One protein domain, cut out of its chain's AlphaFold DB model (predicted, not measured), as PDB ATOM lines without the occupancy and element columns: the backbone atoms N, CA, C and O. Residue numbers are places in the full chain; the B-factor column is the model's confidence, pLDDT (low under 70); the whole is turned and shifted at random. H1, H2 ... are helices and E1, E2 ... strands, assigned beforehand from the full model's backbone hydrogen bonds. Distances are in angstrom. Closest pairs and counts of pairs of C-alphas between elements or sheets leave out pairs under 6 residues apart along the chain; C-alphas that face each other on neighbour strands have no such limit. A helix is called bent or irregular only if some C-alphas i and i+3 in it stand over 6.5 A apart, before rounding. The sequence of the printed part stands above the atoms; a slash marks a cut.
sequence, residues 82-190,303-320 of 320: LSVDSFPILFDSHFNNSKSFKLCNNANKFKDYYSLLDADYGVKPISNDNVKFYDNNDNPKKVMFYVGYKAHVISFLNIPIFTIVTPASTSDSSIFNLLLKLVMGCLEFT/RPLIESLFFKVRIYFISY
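This is residues 82 to 190 and 303 to 320 of the 320 residues of an uncharacterized protein of Marinitoga sp. 1155 (UniProt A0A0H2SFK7). A strongly twisted sheet of four strands lies in the middle, with helix H2 over one face and helix H3 over the opposite face. The long strand E3 bends so that its first part pairs with E2 and the rest runs between E1 and E4; at the E2 end lie the small helix H1, which only grazes the sheet, and two long loops, residues 91 to 106 and 126 to 142. The printed part has 127 residues, with three named helices and four named strands in the order E1 H1 E2 E3 E4 H2 H3. The sheet is branched and antiparallel, the class is mixed, helices and strands, and E2 E3 E4 form a meander, each strand the antiparallel neighbour of the one before. The whole is compact, with a radius of gyration of the C-alphas of 16.0 A and spans of 50 by 34 by 26 A.

E1, residues 82 to 90, begins at C-alpha 82 (54.249, 24.255, -9.123) and is 25.9 A long. H1, residues 107 to 113, spans 11.0 A, and E2, residues 120 to 125, spans 17.0 A. E3, residues 143 to 156, measures 28.2 A and bends by 109 degrees at residue 147. E4, residues 159 to 167, measures 23.8 A and bends by 56 degrees at residue 162. H2, residues 172 to 186, is 20.9 A long and only just irregular: C-alphas 174 and 177 are 7.0 A apart. H3, residues 304 to 318, is 22.0 A long and ends at C-alpha 318 (48.950, 0.833, -0.932).

E3 has three neighbours: E1, beside its residues 148 to 156, lies on one side, and E2 and E4 lie on the other side. E1 and E3 are antiparallel at 150 degrees, with N 87 and O 151 2.9 A apart, within hydrogen-bond range. In the hairpin of E2 and E3, N 122 and O 146 are 2.8 A apart; in the hairpin of E3 and E4, N 152 and O 164 are 2.8 A apart. H2 is on the sheet at a height of 8.2 A, over E3 and E4, and runs slantwise to the strands, at 45 degrees to E4 on the local plane; the closest C-alphas of H2 and E3 are those of Leu 179 and Ile 154, 6.4 A. On the opposite face, H3 has a height of 6.8 A and lies over E3 and, only just, over E4, on which 3 of its C-alphas fall; its closest C-alphas to E1 are those of Phe 317 and Ile 89, 6.7 A. H2 and H3 are apart. The O i to N i+4 pairs within hydrogen-bond range are 2 of 3 in H1, 9 of 11 in H2 and 6 of 11 in H3.

The C-alphas farthest apart, those of Asn 137 and Glu 188, are 53.2 A apart. Residues 191 to 302 are not printed, and C-alphas 190 and 303 are 19.2 A apart across the cut. The links E1 to H1 and E2 to E3 are long. The mean pLDDT of the printed part is 73.3, and residues 98 to 111, 113 to 115, 126 to 142 and 305 to 320 are under 70.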
ATOM      1  N   LEU A  82      54.132  24.966 -10.375       93.69
ATOM      2  CA  LEU A  82      54.249  24.255  -9.123       93.69
ATOM      3  C   LEU A  82      52.842  23.959  -8.660       93.69
ATOM      4  O   LEU A  82      51.985  24.837  -8.677       93.69
ATOM      5  N   SER A  83      52.577  22.727  -8.280       92.62
ATOM      6  CA  SER A  83      51.211  22.323  -8.016       92.62
ATOM      7  C   SER A  83      51.076  21.649  -6.679       92.62
ATOM      8  O   SER A  83      51.957  20.896  -6.282       92.62
ATOM      9  N   VAL A  84      49.971  21.934  -5.997       92.12
ATOM     10  CA  VAL A  84      49.686  21.412  -4.666       92.12
ATOM     11  C   VAL A  84      48.339  20.714  -4.678       92.12
ATOM     12  O   VAL A  84      47.331  21.278  -5.117       92.12
ATOM     13  N   ASP A  85      48.324  19.482  -4.185       89.25
ATOM     14  CA  ASP A  85      47.098  18.713  -4.014       89.25
ATOM     15  C   ASP A  85      47.219  17.711  -2.863       89.25
ATOM     16  O   ASP A  85      48.304  17.477  -2.323       89.25
ATOM     17  N   SER A  86      46.091  17.105  -2.501       87.44
ATOM     18  CA  SER A  86      46.016  16.093  -1.459       87.44
ATOM     19  C   SER A  86      45.238  14.846  -1.897       87.44
ATOM     20  O   SER A  86      44.280  14.877  -2.684       87.44
ATOM     21  N   PHE A  87      45.625  13.692  -1.358       85.62
ATOM     22  CA  PHE A  87      44.909  12.443  -1.590       85.62
ATOM     23  C   PHE A  87      44.839  11.567  -0.335       85.62
ATOM     24  O   PHE A  87      45.715  11.634   0.531       85.62
ATOM     25  N   PRO A  88      43.767  10.762  -0.212       86.25
ATOM     26  CA  PRO A  88      43.563   9.911   0.944       86.25
ATOM     27  C   PRO A  88      44.468   8.680   0.858       86.25
ATOM     28  O   PRO A  88      44.562   8.041  -0.193       86.25
ATOM     29  N   ILE A  89      45.072   8.324   1.986       85.19
ATOM     30  CA  ILE A  89      45.732   7.042   2.218       85.19
ATOM     31  C   ILE A  89      44.809   6.257   3.145       85.19
ATOM     32  O   ILE A  89      44.634   6.611   4.313       85.19
ATOM     33  N   LEU A  90      44.162   5.232   2.597       82.56
ATOM     34  CA  LEU A  90      43.216   4.421   3.350       82.56
ATOM     35  C   LEU A  90      43.987   3.474   4.262       82.56
ATOM     36  O   LEU A  90      44.890   2.778   3.814       82.56
ATOM     37  N   PHE A  91      43.594   3.438   5.528       80.56
ATOM     38  CA  PHE A  91      44.101   2.459   6.475       80.56
ATOM     39  C   PHE A  91      43.419   1.108   6.248       80.56
ATOM     40  O   PHE A  91      42.188   1.055   6.150       80.56
ATOM     41  N   ASP A  92      44.180   0.019   6.177       76.75
ATOM     42  CA  ASP A  92      43.595  -1.311   6.008       76.75
ATOM     43  C   ASP A  92      42.845  -1.728   7.282       76.75
ATOM     44  O   ASP A  92      43.418  -2.153   8.285       76.75
ATOM     45  N   SER A  93      41.533  -1.491   7.289       72.88
ATOM     46  CA  SER A  93      40.680  -1.757   8.440       72.88
ATOM     47  C   SER A  93      39.225  -1.941   8.038       72.88
ATOM     48  O   SER A  93      38.732  -1.379   7.056       72.88
ATOM     49  N   HIS A  94      38.488  -2.666   8.881       73.94
ATOM     50  CA  HIS A  94      37.052  -2.882   8.708       73.94
ATOM     51  C   HIS A  94      36.224  -1.581   8.744       73.94
ATOM     52  O   HIS A  94      35.082  -1.585   8.279       73.94
ATOM     53  N   PHE A  95      36.788  -0.476   9.254       72.56
ATOM     54  CA  PHE A  95      36.171   0.853   9.248       72.56
ATOM     55  C   PHE A  95      36.075   1.459   7.840       72.56
ATOM     56  O   PHE A  95      35.184   2.264   7.583       72.56
ATOM     57  N   ASN A  96      36.937   1.035   6.910       75.56
ATOM     58  CA  ASN A  96      36.884   1.440   5.503       75.56
ATOM     59  C   ASN A  96      35.984   0.540   4.638       75.56
ATOM     60  O   ASN A  96      35.862   0.757   3.433       75.56
ATOM     61  N   ASN A  97      35.308  -0.446   5.236       70.56
ATOM     62  CA  ASN A  97      34.324  -1.267   4.537       70.56
ATOM     63  C   ASN A  97      33.000  -0.497   4.373       70.56
ATOM     64  O   ASN A  97      32.426   0.006   5.343       70.56
ATOM     65  N   SER A  98      32.473  -0.460   3.147       60.53
ATOM     66  CA  SER A  98      31.219   0.224   2.798       60.53
ATOM     67  C   SER A  98      30.013  -0.251   3.619       60.53
ATOM     68  O   SER A  98      29.118   0.546   3.903       60.53
ATOM     69  N   LYS A  99      30.010  -1.514   4.071       56.94
ATOM     70  CA  LYS A  99      28.952  -2.096   4.917       56.94
ATOM     71  C   LYS A  99      29.039  -1.673   6.390       56.94
ATOM     72  O   LYS A  99      28.026  -1.673   7.085       56.94
ATOM     73  N   SER A 100      30.220  -1.278   6.863       52.72
ATOM     74  CA  SER A 100      30.475  -0.933   8.271       52.72
ATOM     75  C   SER A 100      30.215   0.541   8.586       52.72
ATOM     76  O   SER A 100      30.249   0.948   9.747       52.72
ATOM     77  N   PHE A 101      29.921   1.365   7.575       52.41
ATOM     78  CA  PHE A 101      29.941   2.823   7.708       52.41
ATOM     79  C   PHE A 101      28.937   3.388   8.730       52.41
ATOM     80  O   PHE A 101      29.209   4.404   9.365       52.41
ATOM     81  N   LYS A 102      27.805   2.707   8.969       52.50
ATOM     82  CA  LYS A 102      26.828   3.092  10.008       52.50
ATOM     83  C   LYS A 102      27.376   2.987  11.438       52.50
ATOM     84  O   LYS A 102      26.915   3.716  12.309       52.50
ATOM     85  N   LEU A 103      28.353   2.111  11.682       47.47
ATOM     86  CA  LEU A 103      29.005   1.949  12.990       47.47
ATOM     87  C   LEU A 103      30.120   2.984  13.228       47.47
ATOM     88  O   LEU A 103      30.535   3.176  14.371       47.47
ATOM     89  N   CYS A 104      30.571   3.649  12.160       45.06
ATOM     90  CA  CYS A 104      31.747   4.517  12.113       45.06
ATOM     91  C   CYS A 104      31.455   5.995  12.431       45.06
ATOM     92  O   CYS A 104      32.386   6.786  12.512       45.06
ATOM     93  N   ASN A 105      30.190   6.376  12.658       46.00
ATOM     94  CA  ASN A 105      29.821   7.735  13.094       46.00
ATOM     95  C   ASN A 105      30.350   8.103  14.496       46.00
ATOM     96  O   ASN A 105      30.216   9.249  14.914       46.00
ATOM     97  N   ASN A 106      30.972   7.164  15.212       52.53
ATOM     98  CA  ASN A 106      31.690   7.446  16.447       52.53
ATOM     99  C   ASN A 106      33.188   7.480  16.159       52.53
ATOM    100  O   ASN A 106      33.842   6.440  16.231       52.53
ATOM    101  N   ALA A 107      33.736   8.674  15.912       54.22
ATOM    102  CA  ALA A 107      35.182   8.901  15.825       54.22
ATOM    103  C   ALA A 107      35.954   8.282  17.012       54.22
ATOM    104  O   ALA A 107      37.082   7.819  16.865       54.22
ATOM    105  N   ASN A 108      35.288   8.199  18.168       57.16
ATOM    106  CA  ASN A 108      35.802   7.591  19.389       57.16
ATOM    107  C   ASN A 108      36.101   6.090  19.233       57.16
ATOM    108  O   ASN A 108      37.120   5.634  19.735       57.16
ATOM    109  N   LYS A 109      35.296   5.338  18.462       62.47
ATOM    110  CA  LYS A 109      35.476   3.885  18.332       62.47
ATOM    111  C   LYS A 109      36.799   3.518  17.672       62.47
ATOM    112  O   LYS A 109      37.440   2.595  18.140       62.47
ATOM    113  N   PHE A 110      37.235   4.208  16.614       66.50
ATOM    114  CA  PHE A 110      38.531   3.886  15.992       66.50
ATOM    115  C   PHE A 110      39.689   4.075  16.975       66.50
ATOM    116  O   PHE A 110      40.571   3.222  17.067       66.50
ATOM    117  N   LYS A 111      39.649   5.168  17.746       69.06
ATOM    118  CA  LYS A 111      40.681   5.492  18.730       69.06
ATOM    119  C   LYS A 111      40.737   4.471  19.869       69.06
ATOM    120  O   LYS A 111      41.820   4.237  20.390       69.06
ATOM    121  N   ASP A 112      39.620   3.812  20.183       70.50
ATOM    122  CA  ASP A 112      39.583   2.696  21.136       70.50
ATOM    123  C   ASP A 112      40.371   1.468  20.633       70.50
ATOM    124  O   ASP A 112      41.011   0.784  21.428       70.50
ATOM    125  N   TYR A 113      40.370   1.194  19.319       66.75
ATOM    126  CA  TYR A 113      41.104   0.061  18.728       66.75
ATOM    127  C   TYR A 113      42.560   0.390  18.366       66.75
ATOM    128  O   TYR A 113      43.407  -0.501  18.391       66.75
ATOM    129  N   TYR A 114      42.858   1.645  18.012       69.56
ATOM    130  CA  TYR A 114      44.139   2.049  17.417       69.56
ATOM    131  C   TYR A 114      44.745   3.297  18.080       69.56
ATOM    132  O   TYR A 114      45.295   4.163  17.408       69.56
ATOM    133  N   SER A 115      44.674   3.389  19.409       65.94
ATOM    134  CA  SER A 115      45.096   4.563  20.197       65.94
ATOM    135  C   SER A 115      46.557   5.003  20.017       65.94
ATOM    136  O   SER A 115      46.875   6.153  20.308       65.94
ATOM    137  N   LEU A 116      47.433   4.108  19.546       72.50
ATOM    138  CA  LEU A 116      48.855   4.373  19.288       72.50
ATOM    139  C   LEU A 116      49.136   4.974  17.899       72.50
ATOM    140  O   LEU A 116      50.276   5.343  17.629       72.50
ATOM    141  N   LEU A 117      48.139   5.025  17.009       77.81
ATOM    142  CA  LEU A 117      48.278   5.559  15.655       77.81
ATOM    143  C   LEU A 117      47.619   6.936  15.547       77.81
ATOM    144  O   LEU A 117      46.533   7.159  16.076       77.81
ATOM    145  N   ASP A 118      48.230   7.816  14.756       82.31
ATOM    146  CA  ASP A 118      47.689   9.149  14.456       82.31
ATOM    147  C   ASP A 118      46.650   9.130  13.313       82.31
ATOM    148  O   ASP A 118      46.199  10.178  12.850       82.31
ATOM    149  N   ALA A 119      46.278   7.942  12.826       84.25
ATOM    150  CA  ALA A 119      45.239   7.770  11.816       84.25
ATOM    151  C   ALA A 119      43.875   8.226  12.353       84.25
ATOM    152  O   ALA A 119      43.509   7.945  13.494       84.25
ATOM    153  N   ASP A 120      43.083   8.888  11.512       85.62
ATOM    154  CA  ASP A 120      41.758   9.361  11.902       85.62
ATOM    155  C   ASP A 120      40.783   9.429  10.719       85.62
ATOM    156  O   ASP A 120      41.034   8.896   9.635       85.62
ATOM    157  N   TYR A 121      39.617  10.029  10.959       84.19
ATOM    158  CA  TYR A 121      38.548  10.133   9.978       84.19
ATOM    159  C   TYR A 121      38.759  11.312   9.028       84.19
ATOM    160  O   TYR A 121      38.871  12.467   9.440       84.19
ATOM    161  N   GLY A 122      38.708  11.020   7.733       84.25
ATOM    162  CA  GLY A 122      38.748  11.985   6.650       84.25
ATOM    163  C   GLY A 122      37.493  11.972   5.789       84.25
ATOM    164  O   GLY A 122      36.715  11.016   5.745       84.25
ATOM    165  N   VAL A 123      37.331  13.069   5.055       81.06
ATOM    166  CA  VAL A 123      36.215  13.310   4.142       81.06
ATOM    167  C   VAL A 123      36.784  13.814   2.819       81.06
ATOM    168  O   VAL A 123      37.557  14.773   2.814       81.06
ATOM    169  N   LYS A 124      36.426  13.185   1.695       77.50
ATOM    170  CA  LYS A 124      36.835  13.618   0.351       77.50
ATOM    171  C   LYS A 124      35.633  13.647  -0.600       77.50
ATOM    172  O   LYS A 124      34.887  12.670  -0.642       77.50
ATOM    173  N   PRO A 125      35.416  14.726  -1.372       70.88
ATOM    174  CA  PRO A 125      34.412  14.731  -2.432       70.88
ATOM    175  C   PRO A 125      34.702  13.625  -3.448       70.88
ATOM    176  O   PRO A 125      35.854  13.419  -3.828       70.88
ATOM    177  N   ILE A 126      33.665  12.924  -3.896       65.19
ATOM    178  CA  ILE A 126      33.789  11.959  -4.990       65.19
ATOM    179  C   ILE A 126      33.687  12.766  -6.288       65.19
ATOM    180  O   ILE A 126      32.602  13.200  -6.673       65.19
ATOM    181  N   SER A 127      34.829  13.026  -6.930       54.25
ATOM    182  CA  SER A 127      34.869  13.325  -8.367       54.25
ATOM    183  C   SER A 127      34.399  12.088  -9.140       54.25
ATOM    184  O   SER A 127      34.402  11.001  -8.575       54.25
ATOM    185  N   ASN A 128      33.981  12.238 -10.403       43.97
ATOM    186  CA  ASN A 128      33.392  11.207 -11.289       43.97
ATOM    187  C   ASN A 128      34.243   9.931 -11.541       43.97
ATOM    188  O   ASN A 128      34.062   9.263 -12.556       43.97
ATOM    189  N   ASP A 129      35.171   9.575 -10.659       43.50
ATOM    190  CA  ASP A 129      35.844   8.290 -10.656       43.50
ATOM    191  C   ASP A 129      34.837   7.152 -10.455       43.50
ATOM    192  O   ASP A 129      33.818   7.284  -9.774       43.50
ATOM    193  N   ASN A 130      35.166   6.006 -11.048       41.88
ATOM    194  CA  ASN A 130      34.358   4.789 -11.197       41.88
ATOM    195  C   ASN A 130      33.909   4.106  -9.882       41.88
ATOM    196  O   ASN A 130      33.476   2.956  -9.903       41.88
ATOM    197  N   VAL A 131      33.997   4.782  -8.733       45.38
ATOM    198  CA  VAL A 131      33.586   4.283  -7.419       45.38
ATOM    199  C   VAL A 131      32.373   5.079  -6.942       45.38
ATOM    200  O   VAL A 131      32.479   6.078  -6.230       45.38
ATOM    201  N   LYS A 132      31.185   4.628  -7.354       47.81
ATOM    202  CA  LYS A 132      29.914   5.164  -6.860       47.81
ATOM    203  C   LYS A 132      29.643   4.582  -5.475       47.81
ATOM    204  O   LYS A 132      29.321   3.406  -5.340       47.81
ATOM    205  N   PHE A 133      29.792   5.404  -4.442       53.16
ATOM    206  CA  PHE A 133      29.326   5.058  -3.104       53.16
ATOM    207  C   PHE A 133      27.845   5.395  -3.021       53.16
ATOM    208  O   PHE A 133      27.469   6.512  -3.358       53.16
ATOM    209  N   TYR A 134      27.016   4.466  -2.565       56.34
ATOM    210  CA  TYR A 134      25.586   4.699  -2.396       56.34
ATOM    211  C   TYR A 134      25.234   4.845  -0.907       56.34
ATOM    212  O   TYR A 134      25.956   4.360  -0.028       56.34
ATOM    213  N   ASP A 135      24.190   5.608  -0.593       58.44
ATOM    214  CA  ASP A 135      23.562   5.568   0.727       58.44
ATOM    215  C   ASP A 135      22.663   4.327   0.870       58.44
ATOM    216  O   ASP A 135      22.610   3.479  -0.015       58.44
ATOM    217  N   ASN A 136      21.984   4.171   2.010       55.03
ATOM    218  CA  ASN A 136      21.133   2.990   2.241       55.03
ATOM    219  C   ASN A 136      19.850   2.987   1.404       55.03
ATOM    220  O   ASN A 136      19.093   2.026   1.478       55.03
ATOM    221  N   ASN A 137      19.596   4.078   0.688       60.44
ATOM    222  CA  ASN A 137      18.447   4.271  -0.175       60.44
ATOM    223  C   ASN A 137      18.896   4.239  -1.651       60.44
ATOM    224  O   ASN A 137      18.193   4.768  -2.505       60.44
ATOM    225  N   ASP A 138      20.083   3.682  -1.929       61.72
ATOM    226  CA  ASP A 138      20.716   3.615  -3.250       61.72
ATOM    227  C   ASP A 138      20.930   4.975  -3.940       61.72
ATOM    228  O   ASP A 138      21.089   5.060  -5.160       61.72
ATOM    229  N   ASN A 139      21.024   6.070  -3.176       60.28
ATOM    230  CA  ASN A 139      21.391   7.368  -3.740       60.28
ATOM    231  C   ASN A 139      22.914   7.515  -3.821       60.28
ATOM    232  O   ASN A 139      23.611   7.231  -2.841       60.28
ATOM    233  N   PRO A 140      23.467   8.029  -4.932       58.41
ATOM    234  CA  PRO A 140      24.897   8.275  -5.051       58.41
ATOM    235  C   PRO A 140      25.353   9.333  -4.035       58.41
ATOM    236  O   PRO A 140      24.926  10.492  -4.056       58.41
ATOM    237  N   LYS A 141      26.264   8.945  -3.144       60.69
ATOM    238  CA  LYS A 141      26.954   9.851  -2.231       60.69
ATOM    239  C   LYS A 141      27.921  10.715  -3.023       60.69
ATOM    240  O   LYS A 141      28.712  10.235  -3.826       60.69
ATOM    241  N   LYS A 142      27.899  12.012  -2.722       67.38
ATOM    242  CA  LYS A 142      28.820  13.011  -3.292       67.38
ATOM    243  C   LYS A 142      30.175  13.050  -2.580       67.38
ATOM    244  O   LYS A 142      31.050  13.825  -2.951       67.38
ATOM    245  N   VAL A 143      30.327  12.271  -1.510       70.88
ATOM    246  CA  VAL A 143      31.454  12.338  -0.585       70.88
ATOM    247  C   VAL A 143      31.807  10.935  -0.088       70.88
ATOM    248  O   VAL A 143      30.925  10.167   0.300       70.88
ATOM    249  N   MET A 144      33.101  10.627  -0.090       73.56
ATOM    250  CA  MET A 144      33.710   9.446   0.502       73.56
ATOM    251  C   MET A 144      34.227   9.810   1.889       73.56
ATOM    252  O   MET A 144      34.970  10.775   2.064       73.56
ATOM    253  N   PHE A 145      33.857   9.003   2.867       77.00
ATOM    254  CA  PHE A 145      34.435   9.043   4.197       77.00
ATOM    255  C   PHE A 145      35.429   7.887   4.313       77.00
ATOM    256  O   PHE A 145      35.196   6.821   3.742       77.00
ATOM    257  N   TYR A 146      36.530   8.095   5.024       81.50
ATOM    258  CA  TYR A 146      37.563   7.079   5.198       81.50
ATOM    259  C   TYR A 146      38.278   7.255   6.531       81.50
ATOM    260  O   TYR A 146      38.272   8.342   7.101       81.50
ATOM    261  N   VAL A 147      38.904   6.188   7.005       84.38
ATOM    262  CA  VAL A 147      39.864   6.209   8.103       84.38
ATOM    263  C   VAL A 147      41.264   6.037   7.538       84.38
ATOM    264  O   VAL A 147      41.495   5.172   6.688       84.38
ATOM    265  N   GLY A 148      42.205   6.847   8.001       88.62
ATOM    266  CA  GLY A 148      43.612   6.712   7.663       88.62
ATOM    267  C   GLY A 148      44.335   8.039   7.716       88.62
ATOM    268  O   GLY A 148      44.221   8.783   8.687       88.62
ATOM    269  N   TYR A 149      45.086   8.317   6.659       88.75
ATOM    270  CA  TYR A 149      45.930   9.496   6.554       88.75
ATOM    271  C   TYR A 149      45.623  10.275   5.283       88.75
ATOM    272  O   TYR A 149      44.933   9.813   4.373       88.75
ATOM    273  N   LYS A 150      46.190  11.469   5.198       89.06
ATOM    274  CA  LYS A 150      46.167  12.293   4.000       89.06
ATOM    275  C   LYS A 150      47.593  12.621   3.594       89.06
ATOM    276  O   LYS A 150      48.366  13.119   4.408       89.06
ATOM    277  N   ALA A 151      47.927  12.342   2.341       89.69
ATOM    278  CA  ALA A 151      49.172  12.788   1.736       89.69
ATOM    279  C   ALA A 151      48.935  14.110   1.010       89.69
ATOM    280  O   ALA A 151      48.075  14.196   0.134       89.69
ATOM    281  N   HIS A 152      49.720  15.119   1.367       90.62
ATOM    282  CA  HIS A 152      49.781  16.417   0.706       90.62
ATOM    283  C   HIS A 152      51.054  16.456  -0.119       90.62
ATOM    284  O   HIS A 152      52.138  16.232   0.418       90.62
ATOM    285  N   VAL A 153      50.929  16.722  -1.412       89.50
ATOM    286  CA  VAL A 153      52.052  16.661  -2.344       89.50
ATOM    287  C   VAL A 153      52.220  17.991  -3.036       89.50
ATOM    288  O   VAL A 153      51.242  18.627  -3.433       89.50
ATOM    289  N   ILE A 154      53.481  18.367  -3.209       90.94
ATOM    290  CA  ILE A 154      53.891  19.453  -4.083       90.94
ATOM    291  C   ILE A 154      54.699  18.897  -5.253       90.94
ATOM    292  O   ILE A 154      55.563  18.041  -5.056       90.94
ATOM    293  N   SER A 155      54.390  19.331  -6.474       89.88
ATOM    294  CA  SER A 155      54.962  18.768  -7.701       89.88
ATOM    295  C   SER A 155      55.254  19.820  -8.769       89.88
ATOM    296  O   SER A 155      54.518  20.799  -8.919       89.88
ATOM    297  N   PHE A 156      56.286  19.575  -9.577       89.12
ATOM    298  CA  PHE A 156      56.445  20.231 -10.874       89.12
ATOM    299  C   PHE A 156      55.634  19.442 -11.898       89.12
ATOM    300  O   PHE A 156      56.076  18.394 -12.365       89.12
ATOM    301  N   LEU A 157      54.412  19.898 -12.192       82.38
ATOM    302  CA  LEU A 157      53.438  19.170 -13.017       82.38
ATOM    303  C   LEU A 157      53.317  17.689 -12.586       82.38
ATOM    304  O   LEU A 157      52.745  17.386 -11.538       82.38
ATOM    305  N   ASN A 158      53.882  16.777 -13.376       78.94
ATOM    306  CA  ASN A 158      53.868  15.328 -13.205       78.94
ATOM    307  C   ASN A 158      55.144  14.768 -12.542       78.94
ATOM    308  O   ASN A 158      55.459  13.594 -12.741       78.94
ATOM    309  N   ILE A 159      55.873  15.570 -11.762       82.56
ATOM    310  CA  ILE A 159      57.036  15.123 -10.985       82.56
ATOM    311  C   ILE A 159      56.831  15.517  -9.513       82.56
ATOM    312  O   ILE A 159      56.882  16.710  -9.200       82.56
ATOM    313  N   PRO A 160      56.575  14.558  -8.598       82.94
ATOM    314  CA  PRO A 160      56.421  14.854  -7.178       82.94
ATOM    315  C   PRO A 160      57.758  15.305  -6.596       82.94
ATOM    316  O   PRO A 160      58.793  14.696  -6.864       82.94
ATOM    317  N   ILE A 161      57.714  16.355  -5.784       85.69
ATOM    318  CA  ILE A 161      58.886  16.919  -5.117       85.69
ATOM    319  C   ILE A 161      58.897  16.469  -3.657       85.69
ATOM    320  O   ILE A 161      59.773  15.719  -3.237       85.69
ATOM    321  N   PHE A 162      57.890  16.900  -2.896       86.44
ATOM    322  CA  PHE A 162      57.740  16.570  -1.483       86.44
ATOM    323  C   PHE A 162      56.339  16.053  -1.204       86.44
ATOM    324  O   PHE A 162      55.359  16.520  -1.789       86.44
ATOM    325  N   THR A 163      56.270  15.120  -0.258       87.50
ATOM    326  CA  THR A 163      55.026  14.560   0.261       87.50
ATOM    327  C   THR A 163      55.044  14.671   1.775       87.50
ATOM    328  O   THR A 163      55.983  14.205   2.417       87.50
ATOM    329  N   ILE A 164      54.001  15.260   2.349       88.25
ATOM    330  CA  ILE A 164      53.774  15.296   3.793       88.25
ATOM    331  C   ILE A 164      52.551  14.441   4.087       88.25
ATOM    332  O   ILE A 164      51.487  14.663   3.514       88.25
ATOM    333  N   VAL A 165      52.697  13.475   4.988       89.56
ATOM    334  CA  VAL A 165      51.586  12.645   5.461       89.56
ATOM    335  C   VAL A 165      51.101  13.195   6.796       89.56
ATOM    336  O   VAL A 165      51.896  13.457   7.694       89.56
ATOM    337  N   THR A 166      49.795  13.390   6.917       91.75
ATOM    338  CA  THR A 166      49.140  13.900   8.126       91.75
ATOM    339  C   THR A 166      47.938  13.029   8.480       91.75
ATOM    340  O   THR A 166      47.453  12.297   7.609       91.75
ATOM    341  N   PRO A 167      47.365  13.163   9.689       91.19
ATOM    342  CA  PRO A 167      46.021  12.661   9.964       91.19
ATOM    343  C   PRO A 167      45.031  13.126   8.886       91.19
ATOM    344  O   PRO A 167      45.159  14.235   8.344       91.19
ATOM    345  N   ALA A 168      44.065  12.280   8.544       88.50
ATOM    346  CA  ALA A 168      43.089  12.507   7.485       88.50
ATOM    347  C   ALA A 168      42.191  13.739   7.715       88.50
ATOM    348  O   ALA A 168      41.774  14.385   6.744       88.50
ATOM    349  N   SER A 169      41.940  14.105   8.973       87.94
ATOM    350  CA  SER A 169      41.175  15.301   9.354       87.94
ATOM    351  C   SER A 169      41.916  16.622   9.109       87.94
ATOM    352  O   SER A 169      41.292  17.687   9.067       87.94
ATOM    353  N   THR A 170      43.237  16.575   8.897       90.62
ATOM    354  CA  THR A 170      44.072  17.770   8.715       90.62
ATOM    355  C   THR A 170      43.619  18.577   7.502       90.62
ATOM    356  O   THR A 170      43.391  18.030   6.417       90.62
ATOM    357  N   SER A 171      43.509  19.897   7.666       88.50
ATOM    358  CA  SER A 171      43.139  20.796   6.576       88.50
ATOM    359  C   SER A 171      44.264  20.926   5.551       88.50
ATOM    360  O   SER A 171      45.390  21.277   5.881       88.50
ATOM    361  N   ASP A 172      43.937  20.757   4.279       88.94
ATOM    362  CA  ASP A 172      44.879  20.931   3.171       88.94
ATOM    363  C   ASP A 172      45.538  22.324   3.196       88.94
ATOM    364  O   ASP A 172      46.752  22.487   3.056       88.94
ATOM    365  N   SER A 173      44.737  23.348   3.504       87.69
ATOM    366  CA  SER A 173      45.194  24.734   3.619       87.69
ATOM    367  C   SER A 173      46.231  24.978   4.719       87.69
ATOM    368  O   SER A 173      47.028  25.906   4.584       87.69
ATOM    369  N   SER A 174      46.260  24.168   5.787       90.62
ATOM    370  CA  SER A 174      47.260  24.331   6.851       90.62
ATOM    371  C   SER A 174      48.627  23.775   6.458       90.62
ATOM    372  O   SER A 174      49.633  24.208   7.011       90.62
ATOM    373  N   ILE A 175      48.675  22.853   5.490       94.06
ATOM    374  CA  ILE A 175      49.912  22.211   5.022       94.06
ATOM    375  C   ILE A 175      50.516  22.936   3.813       94.06
ATOM    376  O   ILE A 175      51.725  22.882   3.597       94.06
ATOM    377  N   PHE A 176      49.709  23.697   3.073       95.00
ATOM    378  CA  PHE A 176      50.129  24.407   1.862       95.00
ATOM    379  C   PHE A 176      51.410  25.246   2.030       95.00
ATOM    380  O   PHE A 176      52.379  25.070   1.293       95.00
ATOM    381  N   ASN A 177      51.452  26.131   3.033       95.25
ATOM    382  CA  ASN A 177      52.621  26.990   3.256       95.25
ATOM    383  C   ASN A 177      53.853  26.182   3.689       95.25
ATOM    384  O   ASN A 177      54.975  26.582   3.395       95.25
ATOM    385  N   LEU A 178      53.657  25.063   4.394       94.38
ATOM    386  CA  LEU A 178      54.754  24.188   4.804       94.38
ATOM    387  C   LEU A 178      55.400  23.519   3.585       94.38
ATOM    388  O   LEU A 178      56.622  23.514   3.482       94.38
ATOM    389  N   LEU A 179      54.597  23.040   2.631       93.94
ATOM    390  CA  LEU A 179      55.103  22.474   1.378       93.94
ATOM    391  C   LEU A 179      55.932  23.487   0.581       93.94
ATOM    392  O   LEU A 179      57.028  23.160   0.133       93.94
ATOM    393  N   LEU A 180      55.452  24.728   0.445       95.38
ATOM    394  CA  LEU A 180      56.219  25.775  -0.237       95.38
ATOM    395  C   LEU A 180      57.513  26.120   0.504       95.38
ATOM    396  O   LEU A 180      58.542  26.294  -0.137       95.38
ATOM    397  N   LYS A 181      57.502  26.158   1.842       94.56
ATOM    398  CA  LYS A 181      58.729  26.356   2.629       94.56
ATOM    399  C   LYS A 181      59.752  25.243   2.411       94.56
ATOM    400  O   LYS A 181      60.938  25.545   2.368       94.56
ATOM    401  N   LEU A 182      59.317  23.990   2.251       90.88
ATOM    402  CA  LEU A 182      60.228  22.892   1.906       90.88
ATOM    403  C   LEU A 182      60.839  23.092   0.520       90.88
ATOM    404  O   LEU A 182      62.031  22.881   0.355       90.88
ATOM    405  N   VAL A 183      60.060  23.554  -0.459       91.25
ATOM    406  CA  VAL A 183      60.595  23.903  -1.786       91.25
ATOM    407  C   VAL A 183      61.624  25.030  -1.688       91.25
ATOM    408  O   VAL A 183      62.725  24.892  -2.207       91.25
ATOM    409  N   MET A 184      61.313  26.100  -0.958       93.06
ATOM    410  CA  MET A 184      62.240  27.219  -0.768       93.06
ATOM    411  C   MET A 184      63.525  26.805  -0.043       93.06
ATOM    412  O   MET A 184      64.598  27.263  -0.405       93.06
ATOM    413  N   GLY A 185      63.421  25.965   0.988       89.56
ATOM    414  CA  GLY A 185      64.562  25.581   1.818       89.56
ATOM    415  C   GLY A 185      65.409  24.458   1.225       89.56
ATOM    416  O   GLY A 185      66.628  24.521   1.290       89.56
ATOM    417  N   CYS A 186      64.778  23.429   0.656       85.00
ATOM    418  CA  CYS A 186      65.483  22.239   0.177       85.00
ATOM    419  C   CYS A 186      65.862  22.311  -1.306       85.00
ATOM    420  O   CYS A 186      66.810  21.642  -1.704       85.00
ATOM    421  N   LEU A 187      65.126  23.071  -2.126       84.00
ATOM    422  CA  LEU A 187      65.444  23.265  -3.548       84.00
ATOM    423  C   LEU A 187      65.974  24.667  -3.866       84.00
ATOM    424  O   LEU A 187      66.258  24.930  -5.030       84.00
ATOM    425  N   GLU A 188      66.060  25.562  -2.872       86.88
ATOM    426  CA  GLU A 188      66.453  26.970  -3.062       86.88
ATOM    427  C   GLU A 188      65.655  27.658  -4.187       86.88
ATOM    428  O   GLU A 188      66.159  28.496  -4.933       86.88
ATOM    429  N   PHE A 189      64.382  27.271  -4.326       89.12
ATOM    430  CA  PHE A 189      63.529  27.663  -5.441       89.12
ATOM    431  C   PHE A 189      62.366  28.548  -4.985       89.12
ATOM    432  O   PHE A 189      61.603  28.196  -4.080       89.12
ATOM    433  N   THR A 190      62.193  29.673  -5.676       92.88
ATOM    434  CA  THR A 190      61.065  30.604  -5.556       92.88
ATOM    435  C   THR A 190      60.584  31.010  -6.942       92.88
ATOM    436  O   THR A 190      61.327  30.914  -7.916       92.88
ATOM    437  N   ARG A 303      46.566  21.675 -14.565       84.19
ATOM    438  CA  ARG A 303      46.373  20.965 -13.286       84.19
ATOM    439  C   ARG A 303      46.006  19.472 -13.446       84.19
ATOM    440  O   ARG A 303      46.571  18.658 -12.725       84.19
ATOM    441  N   PRO A 304      45.138  19.039 -14.380       75.69
ATOM    442  CA  PRO A 304      44.793  17.616 -14.510       75.69
ATOM    443  C   PRO A 304      45.984  16.685 -14.805       75.69
ATOM    444  O   PRO A 304      45.939  15.508 -14.453       75.69
ATOM    445  N   LEU A 305      47.091  17.194 -15.370       69.44
ATOM    446  CA  LEU A 305      48.335  16.419 -15.538       69.44
ATOM    447  C   LEU A 305      48.900  15.911 -14.197       69.44
ATOM    448  O   LEU A 305      49.624  14.920 -14.161       69.44
ATOM    449  N   ILE A 306      48.541  16.568 -13.096       64.94
ATOM    450  CA  ILE A 306      48.925  16.208 -11.734       64.94
ATOM    451  C   ILE A 306      47.984  15.133 -11.169       64.94
ATOM    452  O   ILE A 306      48.425  14.238 -10.459       64.94
ATOM    453  N   GLU A 307      46.693  15.152 -11.507       61.91
ATOM    454  CA  GLU A 307      45.739  14.115 -11.071       61.91
ATOM    455  C   GLU A 307      46.153  12.727 -11.591       61.91
ATOM    456  O   GLU A 307      46.103  11.732 -10.864       61.91
ATOM    457  N   SER A 308      46.722  12.684 -12.802       62.91
ATOM    458  CA  SER A 308      47.405  11.508 -13.357       62.91
ATOM    459  C   SER A 308      48.581  11.013 -12.498       62.91
ATOM    460  O   SER A 308      48.813   9.802 -12.424       62.91
ATOM    461  N   LEU A 309      49.331  11.919 -11.863       62.03
ATOM    462  CA  LEU A 309      50.431  11.572 -10.967       62.03
ATOM    463  C   LEU A 309      49.902  10.882  -9.711       62.03
ATOM    464  O   LEU A 309      50.452   9.869  -9.290       62.03
ATOM    465  N   PHE A 310      48.820  11.395  -9.128       58.22
ATOM    466  CA  PHE A 310      48.261  10.849  -7.896       58.22
ATOM    467  C   PHE A 310      47.774   9.419  -8.045       58.22
ATOM    468  O   PHE A 310      47.963   8.630  -7.125       58.22
ATOM    469  N   PHE A 311      47.246   9.041  -9.210       53.44
ATOM    470  CA  PHE A 311      46.925   7.641  -9.487       53.44
ATOM    471  C   PHE A 311      48.170   6.741  -9.391       53.44
ATOM    472  O   PHE A 311      48.105   5.647  -8.835       53.44
ATOM    473  N   LYS A 312      49.326   7.231  -9.861       55.25
ATOM    474  CA  LYS A 312      50.611   6.520  -9.786       55.25
ATOM    475  C   LYS A 312      51.207   6.548  -8.380       55.25
ATOM    476  O   LYS A 312      51.708   5.528  -7.932       55.25
ATOM    477  N   VAL A 313      51.135   7.675  -7.668       53.72
ATOM    478  CA  VAL A 313      51.672   7.817  -6.300       53.72
ATOM    479  C   VAL A 313      50.846   7.018  -5.286       53.72
ATOM    480  O   VAL A 313      51.393   6.479  -4.332       53.72
ATOM    481  N   ARG A 314      49.539   6.849  -5.515       50.41
ATOM    482  CA  ARG A 314      48.660   6.037  -4.662       50.41
ATOM    483  C   ARG A 314      49.127   4.581  -4.552       50.41
ATOM    484  O   ARG A 314      48.987   3.994  -3.485       50.41
ATOM    485  N   ILE A 315      49.755   4.041  -5.599       41.62
ATOM    486  CA  ILE A 315      50.387   2.712  -5.580       41.62
ATOM    487  C   ILE A 315      51.452   2.625  -4.474       41.62
ATOM    488  O   ILE A 315      51.499   1.640  -3.748       41.62
ATOM    489  N   TYR A 316      52.243   3.684  -4.272       45.38
ATOM    490  CA  TYR A 316      53.355   3.696  -3.316       45.38
ATOM    491  C   TYR A 316      52.893   3.548  -1.866       45.38
ATOM    492  O   TYR A 316      53.643   3.022  -1.053       45.38
ATOM    493  N   PHE A 317      51.680   4.006  -1.546       44.84
ATOM    494  CA  PHE A 317      51.117   3.945  -0.195       44.84
ATOM    495  C   PHE A 317      50.192   2.747   0.030       44.84
ATOM    496  O   PHE A 317      49.920   2.422   1.176       44.84
ATOM    497  N   ILE A 318      49.719   2.088  -1.033       32.84
ATOM    498  CA  ILE A 318      48.950   0.833  -0.932       32.84
ATOM    499  C   ILE A 318      49.885  -0.366  -0.670       32.84
ATOM    500  O   ILE A 318      49.440  -1.414  -0.219       32.84
ATOM    501  N   SER A 319      51.189  -0.224  -0.931       28.48
ATOM    502  CA  SER A 319      52.196  -1.274  -0.714       28.48
ATOM    503  C   SER A 319      52.865  -1.268   0.674       28.48
ATOM    504  O   SER A 319      53.876  -1.960   0.841       28.48
ATOM    505  N   TYR A 320      52.344  -0.495   1.634       32.66
ATOM    506  CA  TYR A 320      52.778  -0.457   3.040       32.66
ATOM    507  C   TYR A 320      51.669  -0.952   3.961       32.66
ATOM    508  O   TYR A 320      52.021  -1.648   4.938       32.66
TER     509      TYR A 320